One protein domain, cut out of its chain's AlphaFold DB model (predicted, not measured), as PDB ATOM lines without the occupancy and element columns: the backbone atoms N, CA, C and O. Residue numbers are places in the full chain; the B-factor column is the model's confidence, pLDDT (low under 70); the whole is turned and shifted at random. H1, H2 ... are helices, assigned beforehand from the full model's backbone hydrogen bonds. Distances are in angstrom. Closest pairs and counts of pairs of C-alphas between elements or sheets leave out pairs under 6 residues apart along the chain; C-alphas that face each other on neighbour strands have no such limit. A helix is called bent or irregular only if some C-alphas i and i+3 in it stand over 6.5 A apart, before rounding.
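Overview. This is residues 140 to 242 of the 242 residues of an uncharacterized protein of Euroglyphus maynei (UniProt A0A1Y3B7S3). A long rod is built on one very long helix, H1, which is bent but runs nearly straight; H3 runs back side by side with H1a and the first part of H1b, and the short H2 lies crosswise on H1b farther along. After H1 the chain folds back to H2, and residues 182 to 188 stick out at one end of the rod, residues 235 to 242 at the other. The printed part has 103 residues, with three named helices in the order H1, H2, H3 and no named strand, and its class is all helix. It is extended, with a radius of gyration of the C-alphas of 21.0 A, and the C-alphas span 71 by 24 by 21 A.

Arrangement. H1, residues 140 to 184, was assigned as one helix by its hydrogen bonds but is bent: C-alphas 156 and 159 are 6.6 A apart. Its arms, H1a with residues 140 to 156 and H1b with residues 159 to 184, stand at a shallow tilt of 11 degrees. H1a has a kink of 34 degrees near residue 150. H1b has a kink of 29 degrees near residue 178 and is irregular, with C-alphas 174 and 177 6.6 A apart. H2, residues 196 to 203, touches H1b at residues 172 to 177 alone, about perpendicular at 80 degrees; the closest C-alphas, of Leu 176 and Tyr 200, are 7.1 A apart. H3, residues 214 to 239, touches H1b with residues 216 to 220 alone, at a shallow tilt of 12 degrees, opposite ways; the closest C-alphas, of Ala 161 and Val 216, are 5.5 A apart. Farther along, H3 touches H1a with residues 223 to 230 alone, at a shallow tilt of 19 degrees, opposite ways; the closest C-alphas, of Thr 153 and Trp 223, are 6.6 A apart. H2 is apart from H1a and from H3. Every O i to N i+4 pair is within hydrogen-bond range in H1a, H2 and H3, and 20 of 22 are in H1b.

Along the chain. H1a begins at C-alpha 140, (18.515, -26.639, 9.168), and measures 21.3 A from first to last C-alpha. H1b measures 36.1 A and ends at C-alpha 184, (-36.961, -49.482, -5.703). H2 measures 10.5 A. H3 measures 36.9 A and ends at C-alpha 239, (19.794, -39.563, 25.616).

Size, cuts and confidence. The C-alphas of Lys 185 and Tyr 242 are the two farthest apart, at 71.8 A. The link from H1 to H2 is long, with 11 residues, and the one from H2 to H3 is short, with 10. The printed part has no cut and ends at residue 242, the chain's last residue. Its mean pLDDT is 81.9, and residues 185 to 193 and 240 to 242 are under 70.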
ATOM      1  N   VAL A 140      19.556 -26.340  10.158       77.31
ATOM      2  CA  VAL A 140      18.515 -26.639   9.168       77.31
ATOM      3  C   VAL A 140      17.968 -28.057   9.354       77.31
ATOM      4  O   VAL A 140      16.777 -28.288   9.118       77.31
ATOM      5  N   SER A 141      18.801 -29.007   9.791       77.00
ATOM      6  CA  SER A 141      18.392 -30.399   9.959       77.00
ATOM      7  C   SER A 141      17.369 -30.545  11.074       77.00
ATOM      8  O   SER A 141      16.332 -31.164  10.840       77.00
ATOM      9  N   ALA A 142      17.581 -29.916  12.231       79.12
ATOM     10  CA  ALA A 142      16.598 -29.936  13.313       79.12
ATOM     11  C   ALA A 142      15.224 -29.431  12.830       79.12
ATOM     12  O   ALA A 142      14.204 -30.098  13.003       79.12
ATOM     13  N   ILE A 143      15.188 -28.289  12.134       83.62
ATOM     14  CA  ILE A 143      13.934 -27.704  11.631       83.62
ATOM     15  C   ILE A 143      13.242 -28.649  10.639       83.62
ATOM     16  O   ILE A 143      12.037 -28.901  10.756       83.62
ATOM     17  N   VAL A 144      13.989 -29.182   9.667       80.62
ATOM     18  CA  VAL A 144      13.453 -30.096   8.646       80.62
ATOM     19  C   VAL A 144      12.969 -31.401   9.273       80.62
ATOM     20  O   VAL A 144      11.902 -31.887   8.894       80.62
ATOM     21  N   GLN A 145      13.696 -31.948  10.246       81.88
ATOM     22  CA  GLN A 145      13.317 -33.169  10.951       81.88
ATOM     23  C   GLN A 145      12.035 -32.969  11.758       81.88
ATOM     24  O   GLN A 145      11.088 -33.731  11.568       81.88
ATOM     25  N   TYR A 146      11.934 -31.924  12.583       84.94
ATOM     26  CA  TYR A 146      10.720 -31.677  13.364       84.94
ATOM     27  C   TYR A 146       9.518 -31.347  12.466       84.94
ATOM     28  O   TYR A 146       8.492 -32.034  12.490       84.94
ATOM     29  N   VAL A 147       9.620 -30.320  11.624       86.50
ATOM     30  CA  VAL A 147       8.476 -29.885  10.806       86.50
ATOM     31  C   VAL A 147       8.109 -30.950   9.767       86.50
ATOM     32  O   VAL A 147       6.929 -31.250   9.563       86.50
ATOM     33  N   GLY A 148       9.108 -31.555   9.125       83.31
ATOM     34  CA  GLY A 148       8.909 -32.567   8.093       83.31
ATOM     35  C   GLY A 148       8.350 -33.878   8.637       83.31
ATOM     36  O   GLY A 148       7.482 -34.473   7.994       83.31
ATOM     37  N   SER A 149       8.784 -34.313   9.819       85.81
ATOM     38  CA  SER A 149       8.375 -35.613  10.356       85.81
ATOM     39  C   SER A 149       7.020 -35.554  11.052       85.81
ATOM     40  O   SER A 149       6.183 -36.418  10.810       85.81
ATOM     41  N   TYR A 150       6.742 -34.536  11.869       89.19
ATOM     42  CA  TYR A 150       5.467 -34.468  12.596       89.19
ATOM     43  C   TYR A 150       4.348 -33.895  11.718       89.19
ATOM     44  O   TYR A 150       3.380 -34.589  11.396       89.19
ATOM     45  N   SER A 151       4.493 -32.649  11.260       88.56
ATOM     46  CA  SER A 151       3.467 -31.991  10.439       88.56
ATOM     47  C   SER A 151       3.340 -32.647   9.066       88.56
ATOM     48  O   SER A 151       2.238 -32.819   8.542       88.56
ATOM     49  N   GLY A 152       4.467 -33.055   8.484       87.31
ATOM     50  CA  GLY A 152       4.477 -33.677   7.170       87.31
ATOM     51  C   GLY A 152       3.790 -35.043   7.132       87.31
ATOM     52  O   GLY A 152       2.989 -35.280   6.228       87.31
ATOM     53  N   THR A 153       4.027 -35.923   8.110       88.31
ATOM     54  CA  THR A 153       3.349 -37.234   8.157       88.31
ATOM     55  C   THR A 153       1.852 -37.093   8.434       88.31
ATOM     56  O   THR A 153       1.052 -37.825   7.848       88.31
ATOM     57  N   LEU A 154       1.449 -36.104   9.239       89.44
ATOM     58  CA  LEU A 154       0.041 -35.774   9.462       89.44
ATOM     59  C   LEU A 154      -0.660 -35.394   8.147       89.44
ATOM     60  O   LEU A 154      -1.696 -35.966   7.800       89.44
ATOM     61  N   ILE A 155      -0.081 -34.459   7.387       89.56
ATOM     62  CA  ILE A 155      -0.651 -33.991   6.112       89.56
ATOM     63  C   ILE A 155      -0.599 -35.079   5.034       89.56
ATOM     64  O   ILE A 155      -1.502 -35.159   4.205       89.56
ATOM     65  N   GLN A 156       0.422 -35.935   5.032       88.88
ATOM     66  CA  GLN A 156       0.569 -36.977   4.012       88.88
ATOM     67  C   GLN A 156      -0.303 -38.210   4.251       88.88
ATOM     68  O   GLN A 156      -0.790 -38.790   3.280       88.88
ATOM     69  N   TYR A 157      -0.500 -38.627   5.504       89.38
ATOM     70  CA  TYR A 157      -1.209 -39.871   5.813       89.38
ATOM     71  C   TYR A 157      -2.624 -39.629   6.333       89.38
ATOM     72  O   TYR A 157      -3.578 -40.202   5.804       89.38
ATOM     73  N   VAL A 158      -2.784 -38.763   7.335       90.00
ATOM     74  CA  VAL A 158      -4.057 -38.618   8.057       90.00
ATOM     75  C   VAL A 158      -5.078 -37.844   7.233       90.00
ATOM     76  O   VAL A 158      -6.187 -38.332   7.010       90.00
ATOM     77  N   PHE A 159      -4.715 -36.660   6.735       90.44
ATOM     78  CA  PHE A 159      -5.655 -35.806   6.001       90.44
ATOM     79  C   PHE A 159      -6.240 -36.484   4.747       90.44
ATOM     80  O   PHE A 159      -7.467 -36.503   4.615       90.44
ATOM     81  N   PRO A 160      -5.446 -37.102   3.848       88.94
ATOM     82  CA  PRO A 160      -5.986 -37.802   2.685       88.94
ATOM     83  C   PRO A 160      -6.888 -38.978   3.069       88.94
ATOM     84  O   PRO A 160      -7.928 -39.182   2.439       88.94
ATOM     85  N   ALA A 161      -6.536 -39.731   4.117       89.56
ATOM     86  CA  ALA A 161      -7.341 -40.854   4.594       89.56
ATOM     87  C   ALA A 161      -8.711 -40.390   5.114       89.56
ATOM     88  O   ALA A 161      -9.742 -40.948   4.721       89.56
ATOM     89  N   LEU A 162      -8.739 -39.326   5.924       90.94
ATOM     90  CA  LEU A 162      -9.976 -38.717   6.418       90.94
ATOM     91  C   LEU A 162     -10.819 -38.151   5.272       90.94
ATOM     92  O   LEU A 162     -12.011 -38.449   5.189       90.94
ATOM     93  N   LEU A 163     -10.209 -37.389   4.359       90.62
ATOM     94  CA  LEU A 163     -10.904 -36.805   3.210       90.62
ATOM     95  C   LEU A 163     -11.588 -37.874   2.368       90.62
ATOM     96  O   LEU A 163     -12.764 -37.730   2.037       90.62
ATOM     97  N   VAL A 164     -10.899 -38.970   2.045       88.44
ATOM     98  CA  VAL A 164     -11.512 -40.040   1.254       88.44
ATOM     99  C   VAL A 164     -12.585 -40.783   2.059       88.44
ATOM    100  O   VAL A 164     -13.634 -41.110   1.496       88.44
ATOM    101  N   TYR A 165     -12.381 -41.017   3.360       87.88
ATOM    102  CA  TYR A 165     -13.386 -41.652   4.221       87.88
ATOM    103  C   TYR A 165     -14.690 -40.839   4.275       87.88
ATOM    104  O   TYR A 165     -15.767 -41.370   3.973       87.88
ATOM    105  N   TYR A 166     -14.600 -39.544   4.591       90.44
ATOM    106  CA  TYR A 166     -15.762 -38.660   4.667       90.44
ATOM    107  C   TYR A 166     -16.389 -38.411   3.295       90.44
ATOM    108  O   TYR A 166     -17.612 -38.453   3.187       90.44
ATOM    109  N   SER A 167     -15.589 -38.257   2.235       89.12
ATOM    110  CA  SER A 167     -16.118 -38.050   0.878       89.12
ATOM    111  C   SER A 167     -16.931 -39.248   0.393       89.12
ATOM    112  O   SER A 167     -18.004 -39.074  -0.178       89.12
ATOM    113  N   ARG A 168     -16.476 -40.483   0.653       85.62
ATOM    114  CA  ARG A 168     -17.242 -41.691   0.294       85.62
ATOM    115  C   ARG A 168     -18.551 -41.776   1.062       85.62
ATOM    116  O   ARG A 168     -19.586 -42.055   0.460       85.62
ATOM    117  N   LYS A 169     -18.507 -41.508   2.369       85.38
ATOM    118  CA  LYS A 169     -19.702 -41.490   3.217       85.38
ATOM    119  C   LYS A 169     -20.706 -40.445   2.723       85.38
ATOM    120  O   LYS A 169     -21.884 -40.761   2.586       85.38
ATOM    121  N   HIS A 170     -20.231 -39.248   2.391       89.25
ATOM    122  CA  HIS A 170     -21.052 -38.166   1.861       89.25
ATOM    123  C   HIS A 170     -21.684 -38.539   0.511       89.25
ATOM    124  O   HIS A 170     -22.900 -38.464   0.370       89.25
ATOM    125  N   VAL A 171     -20.911 -39.076  -0.443       86.69
ATOM    126  CA  VAL A 171     -21.446 -39.499  -1.752       86.69
ATOM    127  C   VAL A 171     -22.502 -40.604  -1.622       86.69
ATOM    128  O   VAL A 171     -23.526 -40.588  -2.313       86.69
ATOM    129  N   GLN A 172     -22.276 -41.569  -0.731       83.38
ATOM    130  CA  GLN A 172     -23.240 -42.638  -0.470       83.38
ATOM    131  C   GLN A 172     -24.546 -42.095   0.124       83.38
ATOM    132  O   GLN A 172     -25.630 -42.531  -0.270       83.38
ATOM    133  N   GLN A 173     -24.450 -41.146   1.056       85.00
ATOM    134  CA  GLN A 173     -25.610 -40.575   1.734       85.00
ATOM    135  C   GLN A 173     -26.411 -39.631   0.835       85.00
ATOM    136  O   GLN A 173     -27.635 -39.734   0.789       85.00
ATOM    137  N   GLU A 174     -25.729 -38.757   0.100       87.62
ATOM    138  CA  GLU A 174     -26.360 -37.678  -0.659       87.62
ATOM    139  C   GLU A 174     -26.862 -38.126  -2.037       87.62
ATOM    140  O   GLU A 174     -27.936 -37.717  -2.472       87.62
ATOM    141  N   TYR A 175     -26.134 -39.017  -2.722       84.81
ATOM    142  CA  TYR A 175     -26.470 -39.411  -4.097       84.81
ATOM    143  C   TYR A 175     -26.985 -40.847  -4.200       84.81
ATOM    144  O   TYR A 175     -28.009 -41.102  -4.844       84.81
ATOM    145  N   LEU A 176     -26.305 -41.807  -3.569       83.81
ATOM    146  CA  LEU A 176     -26.611 -43.227  -3.769       83.81
ATOM    147  C   LEU A 176     -27.906 -43.657  -3.065       83.81
ATOM    148  O   LEU A 176     -28.730 -44.351  -3.665       83.81
ATOM    149  N   LEU A 177     -28.113 -43.236  -1.814       80.75
ATOM    150  CA  LEU A 177     -29.320 -43.568  -1.051       80.75
ATOM    151  C   LEU A 177     -30.610 -43.068  -1.735       80.75
ATOM    152  O   LEU A 177     -31.524 -43.881  -1.931       80.75
ATOM    153  N   PRO A 178     -30.711 -41.797  -2.177       83.38
ATOM    154  CA  PRO A 178     -31.884 -41.327  -2.914       83.38
ATOM    155  C   PRO A 178     -32.083 -42.043  -4.251       83.38
ATOM    156  O   PRO A 178     -33.223 -42.343  -4.614       83.38
ATOM    157  N   PHE A 179     -31.001 -42.356  -4.973       84.19
ATOM    158  CA  PHE A 179     -31.073 -43.095  -6.237       84.19
ATOM    159  C   PHE A 179     -31.704 -44.483  -6.052       84.19
ATOM    160  O   PHE A 179     -32.634 -44.844  -6.780       84.19
ATOM    161  N   ILE A 180     -31.258 -45.239  -5.044       80.25
ATOM    162  CA  ILE A 180     -31.808 -46.567  -4.735       80.25
ATOM    163  C   ILE A 180     -33.276 -46.451  -4.308       80.25
ATOM    164  O   ILE A 180     -34.119 -47.203  -4.805       80.25
ATOM    165  N   LYS A 181     -33.607 -45.481  -3.443       79.88
ATOM    166  CA  LYS A 181     -34.984 -45.260  -2.969       79.88
ATOM    167  C   LYS A 181     -35.944 -44.947  -4.123       79.88
ATOM    168  O   LYS A 181     -37.024 -45.527  -4.185       79.88
ATOM    169  N   ARG A 182     -35.533 -44.096  -5.075       82.75
ATOM    170  CA  ARG A 182     -36.321 -43.794  -6.286       82.75
ATOM    171  C   ARG A 182     -36.524 -45.029  -7.160       82.75
ATOM    172  O   ARG A 182     -37.630 -45.261  -7.639       82.75
ATOM    173  N   ARG A 183     -35.477 -45.835  -7.363       81.25
ATOM    174  CA  ARG A 183     -35.533 -47.001  -8.258       81.25
ATOM    175  C   ARG A 183     -36.326 -48.171  -7.676       81.25
ATOM    176  O   ARG A 183     -36.986 -48.882  -8.426       81.25
ATOM    177  N   SER A 184     -36.290 -48.358  -6.359       75.44
ATOM    178  CA  SER A 184     -36.961 -49.482  -5.703       75.44
ATOM    179  C   SER A 184     -38.482 -49.320  -5.577       75.44
ATOM    180  O   SER A 184     -39.133 -50.302  -5.230       75.44
ATOM    181  N   LYS A 185     -39.053 -48.118  -5.782       67.94
ATOM    182  CA  LYS A 185     -40.478 -47.773  -5.536       67.94
ATOM    183  C   LYS A 185     -41.033 -48.144  -4.140       67.94
ATOM    184  O   LYS A 185     -42.205 -47.916  -3.871       67.94
ATOM    185  N   SER A 186     -40.207 -48.671  -3.239       59.59
ATOM    186  CA  SER A 186     -40.560 -49.042  -1.873       59.59
ATOM    187  C   SER A 186     -40.238 -47.889  -0.929       59.59
ATOM    188  O   SER A 186     -39.089 -47.461  -0.808       59.59
ATOM    189  N   GLN A 187     -41.263 -47.398  -0.235       59.84
ATOM    190  CA  GLN A 187     -41.134 -46.369   0.798       59.84
ATOM    191  C   GLN A 187     -40.459 -46.901   2.078       59.84
ATOM    192  O   GLN A 187     -39.928 -46.113   2.858       59.84
ATOM    193  N   TRP A 188     -40.402 -48.228   2.243       56.84
ATOM    194  CA  TRP A 188     -39.954 -48.940   3.446       56.84
ATOM    195  C   TRP A 188     -38.616 -49.660   3.254       56.84
ATOM    196  O   TRP A 188     -38.389 -50.743   3.792       56.84
ATOM    197  N   LEU A 189     -37.713 -49.084   2.459       65.81
ATOM    198  CA  LEU A 189     -36.376 -49.641   2.300       65.81
ATOM    199  C   LEU A 189     -35.602 -49.513   3.622       65.81
ATOM    200  O   LEU A 189     -35.202 -48.415   4.014       65.81
ATOM    201  N   ASN A 190     -35.396 -50.628   4.321       66.25
ATOM    202  CA  ASN A 190     -34.635 -50.628   5.562       66.25
ATOM    203  C   ASN A 190     -33.137 -50.504   5.240       66.25
ATOM    204  O   ASN A 190     -32.467 -51.463   4.872       66.25
ATOM    205  N   ILE A 191     -32.608 -49.289   5.367       65.62
ATOM    206  CA  ILE A 191     -31.212 -48.928   5.064       65.62
ATOM    207  C   ILE A 191     -30.206 -49.809   5.828       65.62
ATOM    208  O   ILE A 191     -29.097 -50.018   5.347       65.62
ATOM    209  N   ARG A 192     -30.590 -50.365   6.988       66.81
ATOM    210  CA  ARG A 192     -29.712 -51.226   7.802       66.81
ATOM    211  C   ARG A 192     -29.525 -52.636   7.245       66.81
ATOM    212  O   ARG A 192     -28.534 -53.269   7.586       66.81
ATOM    213  N   THR A 193     -30.449 -53.143   6.430       69.06
ATOM    214  CA  THR A 193     -30.362 -54.511   5.886       69.06
ATOM    215  C   THR A 193     -29.649 -54.563   4.538       69.06
ATOM    216  O   THR A 193     -29.244 -55.634   4.094       69.06
ATOM    217  N   ILE A 194     -29.462 -53.413   3.884       72.88
ATOM    218  CA  ILE A 194     -28.858 -53.323   2.556       72.88
ATOM    219  C   ILE A 194     -27.381 -52.969   2.682       72.88
ATOM    220  O   ILE A 194     -27.011 -51.947   3.258       72.88
ATOM    221  N   ASN A 195     -26.524 -53.784   2.066       78.94
ATOM    222  CA  ASN A 195     -25.095 -53.510   1.987       78.94
ATOM    223  C   ASN A 195     -24.807 -52.429   0.927       78.94
ATOM    224  O   ASN A 195     -24.442 -52.712  -0.216       78.94
ATOM    225  N   ILE A 196     -25.014 -51.171   1.315       76.62
ATOM    226  CA  ILE A 196     -24.868 -49.981   0.459       76.62
ATOM    227  C   ILE A 196     -23.464 -49.878  -0.139       76.62
ATOM    228  O   ILE A 196     -23.317 -49.440  -1.278       76.62
ATOM    229  N   GLU A 197     -22.437 -50.324   0.587       76.94
ATOM    230  CA  GLU A 197     -21.058 -50.317   0.097       76.94
ATOM    231  C   GLU A 197     -20.889 -51.214  -1.129       76.94
ATOM    232  O   GLU A 197     -20.356 -50.771  -2.144       76.94
ATOM    233  N   GLN A 198     -21.397 -52.449  -1.092       80.56
ATOM    234  CA  GLN A 198     -21.310 -53.348  -2.249       80.56
ATOM    235  C   GLN A 198     -22.042 -52.789  -3.473       80.56
ATOM    236  O   GLN A 198     -21.561 -52.918  -4.601       80.56
ATOM    237  N   ILE A 199     -23.189 -52.143  -3.257       79.56
ATOM    238  CA  ILE A 199     -23.966 -51.521  -4.334       79.56
ATOM    239  C   ILE A 199     -23.214 -50.318  -4.915       79.56
ATOM    240  O   ILE A 199     -23.133 -50.186  -6.136       79.56
ATOM    241  N   TYR A 200     -22.614 -49.483  -4.064       80.25
ATOM    242  CA  TYR A 200     -21.779 -48.359  -4.488       80.25
ATOM    243  C   TYR A 200     -20.669 -48.814  -5.444       80.25
ATOM    244  O   TYR A 200     -20.521 -48.241  -6.524       80.25
ATOM    245  N   TYR A 201     -19.939 -49.878  -5.084       79.69
ATOM    246  CA  TYR A 201     -18.829 -50.384  -5.898       79.69
ATOM    247  C   TYR A 201     -19.268 -51.013  -7.222       79.69
ATOM    248  O   TYR A 201     -18.517 -50.954  -8.191       79.69
ATOM    249  N   ARG A 202     -20.479 -51.580  -7.299       80.69
ATOM    250  CA  ARG A 202     -21.023 -52.097  -8.567       80.69
ATOM    251  C   ARG A 202     -21.534 -51.003  -9.497       80.69
ATOM    252  O   ARG A 202     -21.469 -51.171 -10.709       80.69
ATOM    253  N   ILE A 203     -22.105 -49.933  -8.945       80.88
ATOM    254  CA  ILE A 203     -22.771 -48.894  -9.742       80.88
ATOM    255  C   ILE A 203     -21.784 -47.833 -10.221       80.88
ATOM    256  O   ILE A 203     -21.976 -47.302 -11.309       80.88
ATOM    257  N   ASN A 204     -20.761 -47.497  -9.432       80.00
ATOM    258  CA  ASN A 204     -19.844 -46.414  -9.771       80.00
ATOM    259  C   ASN A 204     -18.700 -46.905 -10.689       80.00
ATOM    260  O   ASN A 204     -17.770 -47.546 -10.197       80.00
ATOM    261  N   PRO A 205     -18.700 -46.562 -11.995       74.12
ATOM    262  CA  PRO A 205     -17.655 -46.989 -12.929       74.12
ATOM    263  C   PRO A 205     -16.308 -46.283 -12.693       74.12
ATOM    264  O   PRO A 205     -15.286 -46.726 -13.208       74.12
ATOM    265  N   PHE A 206     -16.291 -45.198 -11.913       72.88
ATOM    266  CA  PHE A 206     -15.095 -44.413 -11.585       72.88
ATOM    267  C   PHE A 206     -14.553 -44.728 -10.188       72.88
ATOM    268  O   PHE A 206     -13.896 -43.904  -9.551       72.88
ATOM    269  N   VAL A 207     -14.857 -45.916  -9.676       72.75
ATOM    270  CA  VAL A 207     -14.383 -46.357  -8.369       72.75
ATOM    271  C   VAL A 207     -12.856 -46.455  -8.344       72.75
ATOM    272  O   VAL A 207     -12.226 -47.041  -9.220       72.75
ATOM    273  N   SER A 208     -12.251 -45.875  -7.304       75.50
ATOM    274  CA  SER A 208     -10.805 -45.958  -7.089       75.50
ATOM    275  C   SER A 208     -10.368 -47.393  -6.794       75.50
ATOM    276  O   SER A 208     -11.115 -48.137  -6.158       75.50
ATOM    277  N   PHE A 209      -9.113 -47.724  -7.096       74.56
ATOM    278  CA  PHE A 209      -8.493 -49.007  -6.736       74.56
ATOM    279  C   PHE A 209      -8.565 -49.324  -5.226       74.56
ATOM    280  O   PHE A 209      -8.716 -50.475  -4.830       74.56
ATOM    281  N   PHE A 210      -8.552 -48.299  -4.368       76.19
ATOM    282  CA  PHE A 210      -8.613 -48.427  -2.908       76.19
ATOM    283  C   PHE A 210     -10.034 -48.672  -2.376       76.19
ATOM    284  O   PHE A 210     -10.542 -47.898  -1.572       76.19
ATOM    285  N   GLN A 211     -10.721 -49.711  -2.839       77.00
ATOM    286  CA  GLN A 211     -12.129 -49.957  -2.492       77.00
ATOM    287  C   GLN A 211     -12.330 -50.298  -1.008       77.00
ATOM    288  O   GLN A 211     -13.317 -49.912  -0.395       77.00
ATOM    289  N   THR A 212     -11.383 -50.987  -0.382       82.56
ATOM    290  CA  THR A 212     -11.546 -51.456   0.995       82.56
ATOM    291  C   THR A 212     -11.218 -50.369   2.018       82.56
ATOM    292  O   THR A 212     -10.306 -49.564   1.834       82.56
ATOM    293  N   LYS A 213     -11.914 -50.379   3.164       82.69
ATOM    294  CA  LYS A 213     -11.562 -49.533   4.325       82.69
ATOM    295  C   LYS A 213     -10.218 -49.915   4.953       82.69
ATOM    296  O   LYS A 213      -9.662 -49.133   5.712       82.69
ATOM    297  N   LEU A 214      -9.686 -51.090   4.609       87.12
ATOM    298  CA  LEU A 214      -8.396 -51.583   5.085       87.12
ATOM    299  C   LEU A 214      -7.269 -50.586   4.831       87.12
ATOM    300  O   LEU A 214      -6.450 -50.389   5.716       87.12
ATOM    301  N   TRP A 215      -7.250 -49.909   3.679       86.19
ATOM    302  CA  TRP A 215      -6.201 -48.923   3.404       86.19
ATOM    303  C   TRP A 215      -6.293 -47.691   4.335       86.19
ATOM    304  O   TRP A 215      -5.263 -47.145   4.722       86.19
ATOM    305  N   VAL A 216      -7.497 -47.284   4.764       86.69
ATOM    306  CA  VAL A 216      -7.678 -46.184   5.737       86.69
ATOM    307  C   VAL A 216      -7.093 -46.580   7.092       86.69
ATOM    308  O   VAL A 216      -6.337 -45.822   7.690       86.69
ATOM    309  N   TYR A 217      -7.387 -47.796   7.557       89.00
ATOM    310  CA  TYR A 217      -6.813 -48.299   8.807       89.00
ATOM    311  C   TYR A 217      -5.303 -48.505   8.694       89.00
ATOM    312  O   TYR A 217      -4.566 -48.112   9.590       89.00
ATOM    313  N   PHE A 218      -4.834 -49.055   7.574       91.69
ATOM    314  CA  PHE A 218      -3.415 -49.237   7.292       91.69
ATOM    315  C   PHE A 218      -2.658 -47.909   7.324       91.69
ATOM    316  O   PHE A 218      -1.629 -47.821   7.977       91.69
ATOM    317  N   THR A 219      -3.175 -46.865   6.673       90.81
ATOM    318  CA  THR A 219      -2.532 -45.540   6.662       90.81
ATOM    319  C   THR A 219      -2.519 -44.895   8.047       90.81
ATOM    320  O   THR A 219      -1.510 -44.301   8.417       90.81
ATOM    321  N   GLY A 220      -3.580 -45.065   8.842       90.06
ATOM    322  CA  GLY A 220      -3.612 -44.623  10.239       90.06
ATOM    323  C   GLY A 220      -2.610 -45.364  11.135       90.06
ATOM    324  O   GLY A 220      -1.874 -44.730  11.884       90.06
ATOM    325  N   ILE A 221      -2.534 -46.693  11.025       92.62
ATOM    326  CA  ILE A 221      -1.556 -47.512  11.764       92.62
ATOM    327  C   ILE A 221      -0.131 -47.155  11.334       92.62
ATOM    328  O   ILE A 221       0.737 -46.955  12.178       92.62
ATOM    329  N   TRP A 222       0.104 -47.031  10.028       93.31
ATOM    330  CA  TRP A 222       1.398 -46.650   9.474       93.31
ATOM    331  C   TRP A 222       1.850 -45.281   9.980       93.31
ATOM    332  O   TRP A 222       2.995 -45.124  10.386       93.31
ATOM    333  N   TRP A 223       0.938 -44.310  10.039       93.44
ATOM    334  CA  TRP A 223       1.213 -42.994  10.609       93.44
ATOM    335  C   TRP A 223       1.651 -43.068  12.080       93.44
ATOM    336  O   TRP A 223       2.648 -42.442  12.441       93.44
ATOM    337  N   ILE A 224       0.969 -43.872  12.907       92.75
ATOM    338  CA  ILE A 224       1.359 -44.096  14.310       92.75
ATOM    339  C   ILE A 224       2.763 -44.699  14.381       92.75
ATOM    340  O   ILE A 224       3.601 -44.200  15.127       92.75
ATOM    341  N   ILE A 225       3.044 -45.725  13.571       93.62
ATOM    342  CA  ILE A 225       4.371 -46.351  13.504       93.62
ATOM    343  C   ILE A 225       5.434 -45.313  13.127       93.62
ATOM    344  O   ILE A 225       6.453 -45.225  13.805       93.62
ATOM    345  N   CYS A 226       5.194 -44.491  12.101       91.50
ATOM    346  CA  CYS A 226       6.121 -43.435  11.694       91.50
ATOM    347  C   CYS A 226       6.388 -42.432  12.823       91.50
ATOM    348  O   CYS A 226       7.546 -42.119  13.079       91.50
ATOM    349  N   ILE A 227       5.352 -41.958  13.523       91.56
ATOM    350  CA  ILE A 227       5.529 -41.037  14.656       91.56
ATOM    351  C   ILE A 227       6.309 -41.703  15.786       91.56
ATOM    352  O   ILE A 227       7.211 -41.077  16.343       91.56
ATOM    353  N   CYS A 228       6.001 -42.957  16.121       92.31
ATOM    354  CA  CYS A 228       6.733 -43.693  17.147       92.31
ATOM    355  C   CYS A 228       8.214 -43.824  16.782       92.31
ATOM    356  O   CYS A 228       9.059 -43.506  17.610       92.31
ATOM    357  N   LEU A 229       8.530 -44.223  15.547       90.88
ATOM    358  CA  LEU A 229       9.910 -44.348  15.072       90.88
ATOM    359  C   LEU A 229      10.656 -43.012  15.118       90.88
ATOM    360  O   LEU A 229      11.746 -42.952  15.673       90.88
ATOM    361  N   VAL A 230      10.046 -41.937  14.614       89.06
ATOM    362  CA  VAL A 230      10.627 -40.585  14.657       89.06
ATOM    363  C   VAL A 230      10.863 -40.141  16.099       89.06
ATOM    364  O   VAL A 230      11.916 -39.598  16.415       89.06
ATOM    365  N   THR A 231       9.901 -40.373  16.991       89.69
ATOM    366  CA  THR A 231      10.025 -39.981  18.401       89.69
ATOM    367  C   THR A 231      11.135 -40.775  19.090       89.69
ATOM    368  O   THR A 231      11.911 -40.197  19.845       89.69
ATOM    369  N   LEU A 232      11.241 -42.078  18.815       89.75
ATOM    370  CA  LEU A 232      12.312 -42.930  19.335       89.75
ATOM    371  C   LEU A 232      13.691 -42.479  18.847       89.75
ATOM    372  O   LEU A 232      14.621 -42.459  19.644       89.75
ATOM    373  N   ASP A 233      13.807 -42.082  17.581       87.00
ATOM    374  CA  ASP A 233      15.043 -41.550  17.000       87.00
ATOM    375  C   ASP A 233      15.486 -40.262  17.717       87.00
ATOM    376  O   ASP A 233      16.581 -40.189  18.266       87.00
ATOM    377  N   HIS A 234      14.568 -39.305  17.893       84.94
ATOM    378  CA  HIS A 234      14.852 -38.068  18.633       84.94
ATOM    379  C   HIS A 234      15.177 -38.313  20.117       84.94
ATOM    380  O   HIS A 234      15.941 -37.561  20.724       84.94
ATOM    381  N   LEU A 235      14.563 -39.326  20.740       85.50
ATOM    382  CA  LEU A 235      14.880 -39.719  22.114       85.50
ATOM    383  C   LEU A 235      16.269 -40.354  22.192       85.50
ATOM    384  O   LEU A 235      17.023 -40.035  23.110       85.50
ATOM    385  N   ARG A 236      16.625 -41.213  21.234       84.56
ATOM    386  CA  ARG A 236      17.952 -41.826  21.154       84.56
ATOM    387  C   ARG A 236      19.041 -40.762  21.042       84.56
ATOM    388  O   ARG A 236      19.992 -40.809  21.821       84.56
ATOM    389  N   ASP A 237      18.855 -39.789  20.156       78.75
ATOM    390  CA  ASP A 237      19.808 -38.695  19.959       78.75
ATOM    391  C   ASP A 237      19.942 -37.816  21.210       78.75
ATOM    392  O   ASP A 237      21.048 -37.434  21.586       78.75
ATOM    393  N   ARG A 238      18.835 -37.544  21.921       74.75
ATOM    394  CA  ARG A 238      18.881 -36.753  23.164       74.75
ATOM    395  C   ARG A 238      19.487 -37.474  24.361       74.75
ATOM    396  O   ARG A 238      20.057 -36.805  25.220       74.75
ATOM    397  N   PHE A 239      19.326 -38.790  24.461       76.44
ATOM    398  CA  PHE A 239      19.794 -39.563  25.616       76.44
ATOM    399  C   PHE A 239      21.145 -40.255  25.394       76.44
ATOM    400  O   PHE A 239      21.610 -40.933  26.306       76.44
ATOM    401  N   ALA A 240      21.788 -40.055  24.236       59.69
ATOM    402  CA  ALA A 240      23.115 -40.582  23.919       59.69
ATOM    403  C   ALA A 240      23.271 -42.080  24.257       59.69
ATOM    404  O   ALA A 240      24.263 -42.491  24.854       59.69
ATOM    405  N   PHE A 241      22.293 -42.908  23.871       51.88
ATOM    406  CA  PHE A 241      22.495 -44.359  23.833       51.88
ATOM    407  C   PHE A 241      23.400 -44.693  22.634       51.88
ATOM    408  O   PHE A 241      22.917 -45.029  21.544       51.88
ATOM    409  N   TYR A 242      24.707 -44.518  22.844       48.06
ATOM    410  CA  TYR A 242      25.778 -45.183  22.103       48.06
ATOM    411  C   TYR A 242      26.119 -46.511  22.777       48.06
ATOM    412  O   TYR A 242      26.191 -46.535  24.026       48.06
TER     413      TYR A 242